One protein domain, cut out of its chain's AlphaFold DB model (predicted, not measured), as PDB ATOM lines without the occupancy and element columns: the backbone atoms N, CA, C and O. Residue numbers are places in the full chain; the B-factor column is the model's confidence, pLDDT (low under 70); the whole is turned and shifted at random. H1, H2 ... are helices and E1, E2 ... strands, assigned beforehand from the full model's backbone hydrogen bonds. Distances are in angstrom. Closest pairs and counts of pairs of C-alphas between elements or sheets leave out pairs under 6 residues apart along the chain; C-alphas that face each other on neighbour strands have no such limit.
ATOM      1  N   VAL A 216     -11.644   3.969  60.881       97.00
ATOM      2  CA  VAL A 216     -11.382   3.940  62.323       97.00
ATOM      3  C   VAL A 216     -11.286   5.369  62.843       97.00
ATOM      4  O   VAL A 216     -10.606   6.210  62.249       97.00
ATOM      5  N   ILE A 217     -11.967   5.643  63.951       96.00
ATOM      6  CA  ILE A 217     -11.925   6.910  64.671       96.00
ATOM      7  C   ILE A 217     -11.217   6.691  66.004       96.00
ATOM      8  O   ILE A 217     -11.542   5.770  66.751       96.00
ATOM      9  N   SER A 218     -10.263   7.561  66.309       93.94
ATOM     10  CA  SER A 218      -9.556   7.606  67.590       93.94
ATOM     11  C   SER A 218      -9.789   8.957  68.268       93.94
ATOM     12  O   SER A 218     -10.145   9.926  67.600       93.94
ATOM     13  N   GLY A 219      -9.583   9.036  69.587       90.88
ATOM     14  CA  GLY A 219      -9.783  10.285  70.343       90.88
ATOM     15  C   GLY A 219     -11.254  10.650  70.569       90.88
ATOM     16  O   GLY A 219     -11.563  11.796  70.877       90.88
ATOM     17  N   VAL A 220     -12.162   9.685  70.408       92.88
ATOM     18  CA  VAL A 220     -13.577   9.857  70.744       92.88
ATOM     19  C   VAL A 220     -13.706   9.904  72.271       92.88
ATOM     20  O   VAL A 220     -13.252   8.967  72.933       92.88
ATOM     21  N   PRO A 221     -14.288  10.967  72.848       91.56
ATOM     22  CA  PRO A 221     -14.392  11.080  74.293       91.56
ATOM     23  C   PRO A 221     -15.511  10.180  74.835       91.56
ATOM     24  O   PRO A 221     -16.469   9.867  74.127       91.56
ATOM     25  N   GLU A 222     -15.410   9.774  76.100       90.88
ATOM     26  CA  GLU A 222     -16.288   8.760  76.705       90.88
ATOM     27  C   GLU A 222     -17.781   9.125  76.620       90.88
ATOM     28  O   GLU A 222     -18.618   8.279  76.311       90.88
ATOM     29  N   GLN A 223     -18.130  10.405  76.770       90.69
ATOM     30  CA  GLN A 223     -19.513  10.871  76.652       90.69
ATOM     31  C   GLN A 223     -20.131  10.659  75.261       90.69
ATOM     32  O   GLN A 223     -21.351  10.580  75.142       90.69
ATOM     33  N   ALA A 224     -19.314  10.577  74.205       90.94
ATOM     34  CA  ALA A 224     -19.795  10.415  72.835       90.94
ATOM     35  C   ALA A 224     -20.232   8.974  72.524       90.94
ATOM     36  O   ALA A 224     -20.905   8.745  71.519       90.94
ATOM     37  N   VAL A 225     -19.862   8.013  73.379       92.56
ATOM     38  CA  VAL A 225     -20.165   6.582  73.206       92.56
ATOM     39  C   VAL A 225     -21.210   6.065  74.191       92.56
ATOM     40  O   VAL A 225     -21.584   4.894  74.135       92.56
ATOM     41  N   LEU A 226     -21.716   6.927  75.078       92.12
ATOM     42  CA  LEU A 226     -22.782   6.569  76.006       92.12
ATOM     43  C   LEU A 226     -24.109   6.318  75.264       92.12
ATOM     44  O   LEU A 226     -24.403   6.999  74.274       92.12
ATOM     45  N   PRO A 227     -24.950   5.383  75.748       91.81
ATOM     46  CA  PRO A 227     -26.278   5.159  75.188       91.81
ATOM     47  C   PRO A 227     -27.087   6.459  75.091       91.81
ATOM     48  O   PRO A 227     -27.234   7.185  76.072       91.81
ATOM     49  N   GLY A 228     -27.617   6.747  73.899       90.75
ATOM     50  CA  GLY A 228     -28.396   7.958  73.618       90.75
ATOM     51  C   GLY A 228     -27.587   9.165  73.127       90.75
ATOM     52  O   GLY A 228     -28.196  10.160  72.735       90.75
ATOM     53  N   ALA A 229     -26.250   9.100  73.087       93.75
ATOM     54  CA  ALA A 229     -25.447  10.159  72.480       93.75
ATOM     55  C   ALA A 229     -25.663  10.228  70.946       93.75
ATOM     56  O   ALA A 229     -25.874   9.182  70.322       93.75
ATOM     57  N   PRO A 230     -25.555  11.417  70.307       90.88
ATOM     58  CA  PRO A 230     -25.945  11.640  68.904       90.88
ATOM     59  C   PRO A 230     -25.276  10.747  67.846       90.88
ATOM     60  O   PRO A 230     -25.788  10.651  66.735       90.88
ATOM     61  N   PHE A 231     -24.157  10.090  68.177       94.88
ATOM     62  CA  PHE A 231     -23.394   9.240  67.254       94.88
ATOM     63  C   PHE A 231     -23.091   7.836  67.798       94.88
ATOM     64  O   PHE A 231     -22.412   7.059  67.127       94.88
ATOM     65  N   ALA A 232     -23.570   7.490  68.999       94.75
ATOM     66  CA  ALA A 232     -23.195   6.238  69.663       94.75
ATOM     67  C   ALA A 232     -23.559   4.995  68.831       94.75
ATOM     68  O   ALA A 232     -22.795   4.038  68.781       94.75
ATOM     69  N   SER A 233     -24.683   5.028  68.107       95.25
ATOM     70  CA  SER A 233     -25.109   3.932  67.224       95.25
ATOM     71  C   SER A 233     -24.214   3.739  65.993       95.25
ATOM     72  O   SER A 233     -24.217   2.661  65.401       95.25
ATOM     73  N   ASN A 234     -23.435   4.752  65.603       96.56
ATOM     74  CA  ASN A 234     -22.500   4.676  64.480       96.56
ATOM     75  C   ASN A 234     -21.089   4.245  64.902       96.56
ATOM     76  O   ASN A 234     -20.255   4.004  64.030       96.56
ATOM     77  N   LEU A 235     -20.819   4.140  66.205       96.62
ATOM     78  CA  LEU A 235     -19.507   3.829  66.765       96.62
ATOM     79  C   LEU A 235     -19.496   2.402  67.311       96.62
ATOM     80  O   LEU A 235     -19.996   2.125  68.396       96.62
ATOM     81  N   THR A 236     -18.896   1.475  66.568       96.75
ATOM     82  CA  THR A 236     -18.632   0.124  67.082       96.75
ATOM     83  C   THR A 236     -17.277   0.098  67.786       96.75
ATOM     84  O   THR A 236     -16.292   0.521  67.179       96.75
ATOM     85  N   PRO A 237     -17.177  -0.397  69.033       96.88
ATOM     86  CA  PRO A 237     -15.896  -0.532  69.717       96.88
ATOM     87  C   PRO A 237     -14.883  -1.329  68.893       96.88
ATOM     88  O   PRO A 237     -15.188  -2.406  68.375       96.88
ATOM     89  N   HIS A 238     -13.675  -0.788  68.769       97.19
ATOM     90  CA  HIS A 238     -12.557  -1.472  68.137       97.19
ATOM     91  C   HIS A 238     -11.863  -2.417  69.133       97.19
ATOM     92  O   HIS A 238     -11.935  -2.223  70.346       97.19
ATOM     93  N   SER A 239     -11.164  -3.435  68.627       95.81
ATOM     94  CA  SER A 239     -10.379  -4.376  69.446       95.81
ATOM     95  C   SER A 239      -9.212  -3.711  70.185       95.81
ATOM     96  O   SER A 239      -8.805  -4.175  71.247       95.81
ATOM     97  N   ASP A 240      -8.691  -2.610  69.640       94.31
ATOM     98  CA  ASP A 240      -7.758  -1.721  70.331       94.31
ATOM     99  C   ASP A 240      -8.527  -0.656  71.141       94.31
ATOM    100  O   ASP A 240      -9.286   0.120  70.548       94.31
ATOM    101  N   PRO A 241      -8.324  -0.577  72.471       92.00
ATOM    102  CA  PRO A 241      -9.046   0.352  73.337       92.00
ATOM    103  C   PRO A 241      -8.895   1.825  72.935       92.00
ATOM    104  O   PRO A 241      -7.798   2.300  72.631       92.00
ATOM    105  N   GLY A 242      -9.999   2.575  73.005       91.00
ATOM    106  CA  GLY A 242     -10.039   4.005  72.667       91.00
ATOM    107  C   GLY A 242     -10.149   4.309  71.168       91.00
ATOM    108  O   GLY A 242     -10.143   5.483  70.786       91.00
ATOM    109  N   SER A 243     -10.272   3.275  70.334       95.62
ATOM    110  CA  SER A 243     -10.605   3.381  68.914       95.62
ATOM    111  C   SER A 243     -11.995   2.796  68.639       95.62
ATOM    112  O   SER A 243     -12.483   1.923  69.361       95.62
ATOM    113  N   PHE A 244     -12.639   3.275  67.577       97.31
ATOM    114  CA  PHE A 244     -13.980   2.866  67.163       97.31
ATOM    115  C   PHE A 244     -14.045   2.715  65.649       97.31
ATOM    116  O   PHE A 244     -13.465   3.512  64.916       97.31
ATOM    117  N   VAL A 245     -14.782   1.719  65.172       97.62
ATOM    118  CA  VAL A 245     -15.167   1.611  63.763       97.62
ATOM    119  C   VAL A 245     -16.382   2.490  63.523       97.62
ATOM    120  O   VAL A 245     -17.376   2.407  64.247       97.62
ATOM    121  N   TRP A 246     -16.294   3.324  62.493       97.75
ATOM    122  CA  TRP A 246     -17.383   4.170  62.040       97.75
ATOM    123  C   TRP A 246     -18.262   3.449  61.019       97.75
ATOM    124  O   TRP A 246     -17.784   3.064  59.953       97.75
ATOM    125  N   ASN A 247     -19.554   3.341  61.324       96.44
ATOM    126  CA  ASN A 247     -20.564   2.715  60.461       96.44
ATOM    127  C   ASN A 247     -21.612   3.711  59.932       96.44
ATOM    128  O   ASN A 247     -22.605   3.302  59.333       96.44
ATOM    129  N   GLY A 248     -21.447   5.008  60.207       94.38
ATOM    130  CA  GLY A 248     -22.329   6.054  59.688       94.38
ATOM    131  C   GLY A 248     -21.928   6.523  58.289       94.38
ATOM    132  O   GLY A 248     -20.894   6.131  57.745       94.38
ATOM    133  N   ASP A 249     -22.719   7.421  57.707       92.12
ATOM    134  CA  ASP A 249     -22.360   8.049  56.438       92.12
ATOM    135  C   ASP A 249     -21.291   9.148  56.605       92.12
ATOM    136  O   ASP A 249     -20.850   9.492  57.707       92.12
ATOM    137  N   HIS A 250     -20.838   9.692  55.475       89.00
ATOM    138  CA  HIS A 250     -19.799  10.718  55.442       89.00
ATOM    139  C   HIS A 250     -20.233  12.046  56.087       89.00
ATOM    140  O   HIS A 250     -19.413  12.725  56.700       89.00
ATOM    141  N   SER A 251     -21.508  12.421  55.970       91.25
ATOM    142  CA  SER A 251     -22.027  13.670  56.534       91.25
ATOM    143  C   SER A 251     -22.083  13.606  58.061       91.25
ATOM    144  O   SER A 251     -21.600  14.517  58.735       91.25
ATOM    145  N   SER A 252     -22.549  12.485  58.615       94.44
ATOM    146  CA  SER A 252     -22.537  12.231  60.056       94.44
ATOM    147  C   SER A 252     -21.112  12.116  60.606       94.44
ATOM    148  O   SER A 252     -20.861  12.562  61.724       94.44
ATOM    149  N   LEU A 253     -20.157  11.600  59.819       95.06
ATOM    150  CA  LEU A 253     -18.743  11.581  60.206       95.06
ATOM    151  C   LEU A 253     -18.192  13.001  60.371       95.06
ATOM    152  O   LEU A 253     -17.550  13.302  61.375       95.06
ATOM    153  N   ILE A 254     -18.451  13.881  59.401       93.81
ATOM    154  CA  ILE A 254     -18.039  15.290  59.477       93.81
ATOM    155  C   ILE A 254     -18.681  15.962  60.694       93.81
ATOM    156  O   ILE A 254     -18.004  16.706  61.407       93.81
ATOM    157  N   ALA A 255     -19.955  15.674  60.973       95.31
ATOM    158  CA  ALA A 255     -20.645  16.206  62.143       95.31
ATOM    159  C   ALA A 255     -19.994  15.739  63.458       95.31
ATOM    160  O   ALA A 255     -19.764  16.567  64.340       95.31
ATOM    161  N   LEU A 256     -19.615  14.459  63.570       95.25
ATOM    162  CA  LEU A 256     -18.894  13.930  64.734       95.25
ATOM    163  C   LEU A 256     -17.551  14.636  64.935       95.25
ATOM    164  O   LEU A 256     -17.261  15.097  66.038       95.25
ATOM    165  N   LEU A 257     -16.738  14.740  63.880       93.25
ATOM    166  CA  LEU A 257     -15.413  15.372  63.948       93.25
ATOM    167  C   LEU A 257     -15.502  16.872  64.271       93.25
ATOM    168  O   LEU A 257     -14.581  17.438  64.849       93.25
ATOM    169  N   THR A 258     -16.618  17.509  63.912       92.44
ATOM    170  CA  THR A 258     -16.907  18.908  64.258       92.44
ATOM    171  C   THR A 258     -17.311  19.045  65.727       92.44
ATOM    172  O   THR A 258     -16.859  19.958  66.411       92.44
ATOM    173  N   ALA A 259     -18.153  18.131  66.219       93.81
ATOM    174  CA  ALA A 259     -18.637  18.127  67.597       93.81
ATOM    175  C   ALA A 259     -17.546  17.762  68.618       93.81
ATOM    176  O   ALA A 259     -17.584  18.233  69.755       93.81
ATOM    177  N   TYR A 260     -16.575  16.937  68.219       91.44
ATOM    178  CA  TYR A 260     -15.480  16.477  69.071       91.44
ATOM    179  C   TYR A 260     -14.123  16.745  68.402       91.44
ATOM    180  O   TYR A 260     -13.619  15.879  67.688       91.44
ATOM    181  N   PRO A 261     -13.493  17.908  68.658       85.56
ATOM    182  CA  PRO A 261     -12.230  18.299  68.017       85.56
ATOM    183  C   PRO A 261     -11.049  17.334  68.233       85.56
ATOM    184  O   PRO A 261     -10.135  17.283  67.409       85.56
ATOM    185  N   GLU A 262     -11.076  16.551  69.316       86.00
ATOM    186  CA  GLU A 262     -10.073  15.518  69.624       86.00
ATOM    187  C   GLU A 262     -10.230  14.241  68.778       86.00
ATOM    188  O   GLU A 262      -9.276  13.462  68.606       86.00
ATOM    189  N   ALA A 263     -11.432  14.022  68.233       92.38
ATOM    190  CA  ALA A 263     -11.734  12.878  67.397       92.38
ATOM    191  C   ALA A 263     -11.071  13.024  66.023       92.38
ATOM    192  O   ALA A 263     -11.012  14.098  65.420       92.38
ATOM    193  N   ARG A 264     -10.561  11.913  65.499       93.38
ATOM    194  CA  ARG A 264      -9.818  11.887  64.236       93.38
ATOM    195  C   ARG A 264      -9.987  10.559  63.530       93.38
ATOM    196  O   ARG A 264      -9.954   9.510  64.168       93.38
ATOM    197  N   VAL A 265     -10.092  10.608  62.203       94.81
ATOM    198  CA  VAL A 265      -9.979   9.410  61.363       94.81
ATOM    199  C   VAL A 265      -8.520   8.963  61.391       94.81
ATOM    200  O   VAL A 265      -7.651   9.597  60.789       94.81
ATOM    201  N   GLN A 266      -8.247   7.913  62.154       94.62
ATOM    202  CA  GLN A 266      -6.910   7.383  62.375       94.62
ATOM    203  C   GLN A 266      -7.015   5.920  62.802       94.62
ATOM    204  O   GLN A 266      -7.659   5.609  63.807       94.62
TER     205      GLN A 266
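This is residues 216 to 266 of the 458 residues of the protein "SAM_MT_RSMB_NOP domain-containing protein" of Planctomycetes bacterium (UniProt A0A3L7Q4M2). This small domain has little regular structure: a short three-strand sheet of E1, E3 and E2, one short helix, H1, off to its side, and one long loop, residues 219 to 234. The stretch 219 to 234 loops from E1 to E2, and residues 264 to 265 return to pair with E1. The printed part has 51 residues, 20 in named elements, in the order E1 E2 E3 H1; the sheet order E1 - E3 - E2 is antiparallel. The class is mixed; the whole is compact, radius of gyration of the C-alphas 9.5 A, spanning 25 by 23 by 18 A.

E1 is residues 216 to 218, from C-alpha 216 at (-11.382, 3.940, 62.323). E2 is 235 to 237, E3 243 to 246, 9.7 A long, and H1 250 to 259, 14.3 A, ending at C-alpha 259 (-18.637, 18.127, 67.597).

N 217 and O 244 of E1 and E3 are 2.8 A apart. In the hairpin E2 and E3, N 236 and O 245 are 2.9 A apart. H1 only grazes the sheet, with residues 252 to 257; every O i to N i+4 pair in it is within hydrogen-bond range.

The printed part has no cut. The link E1 to E2 is long. No printed residue is under 70.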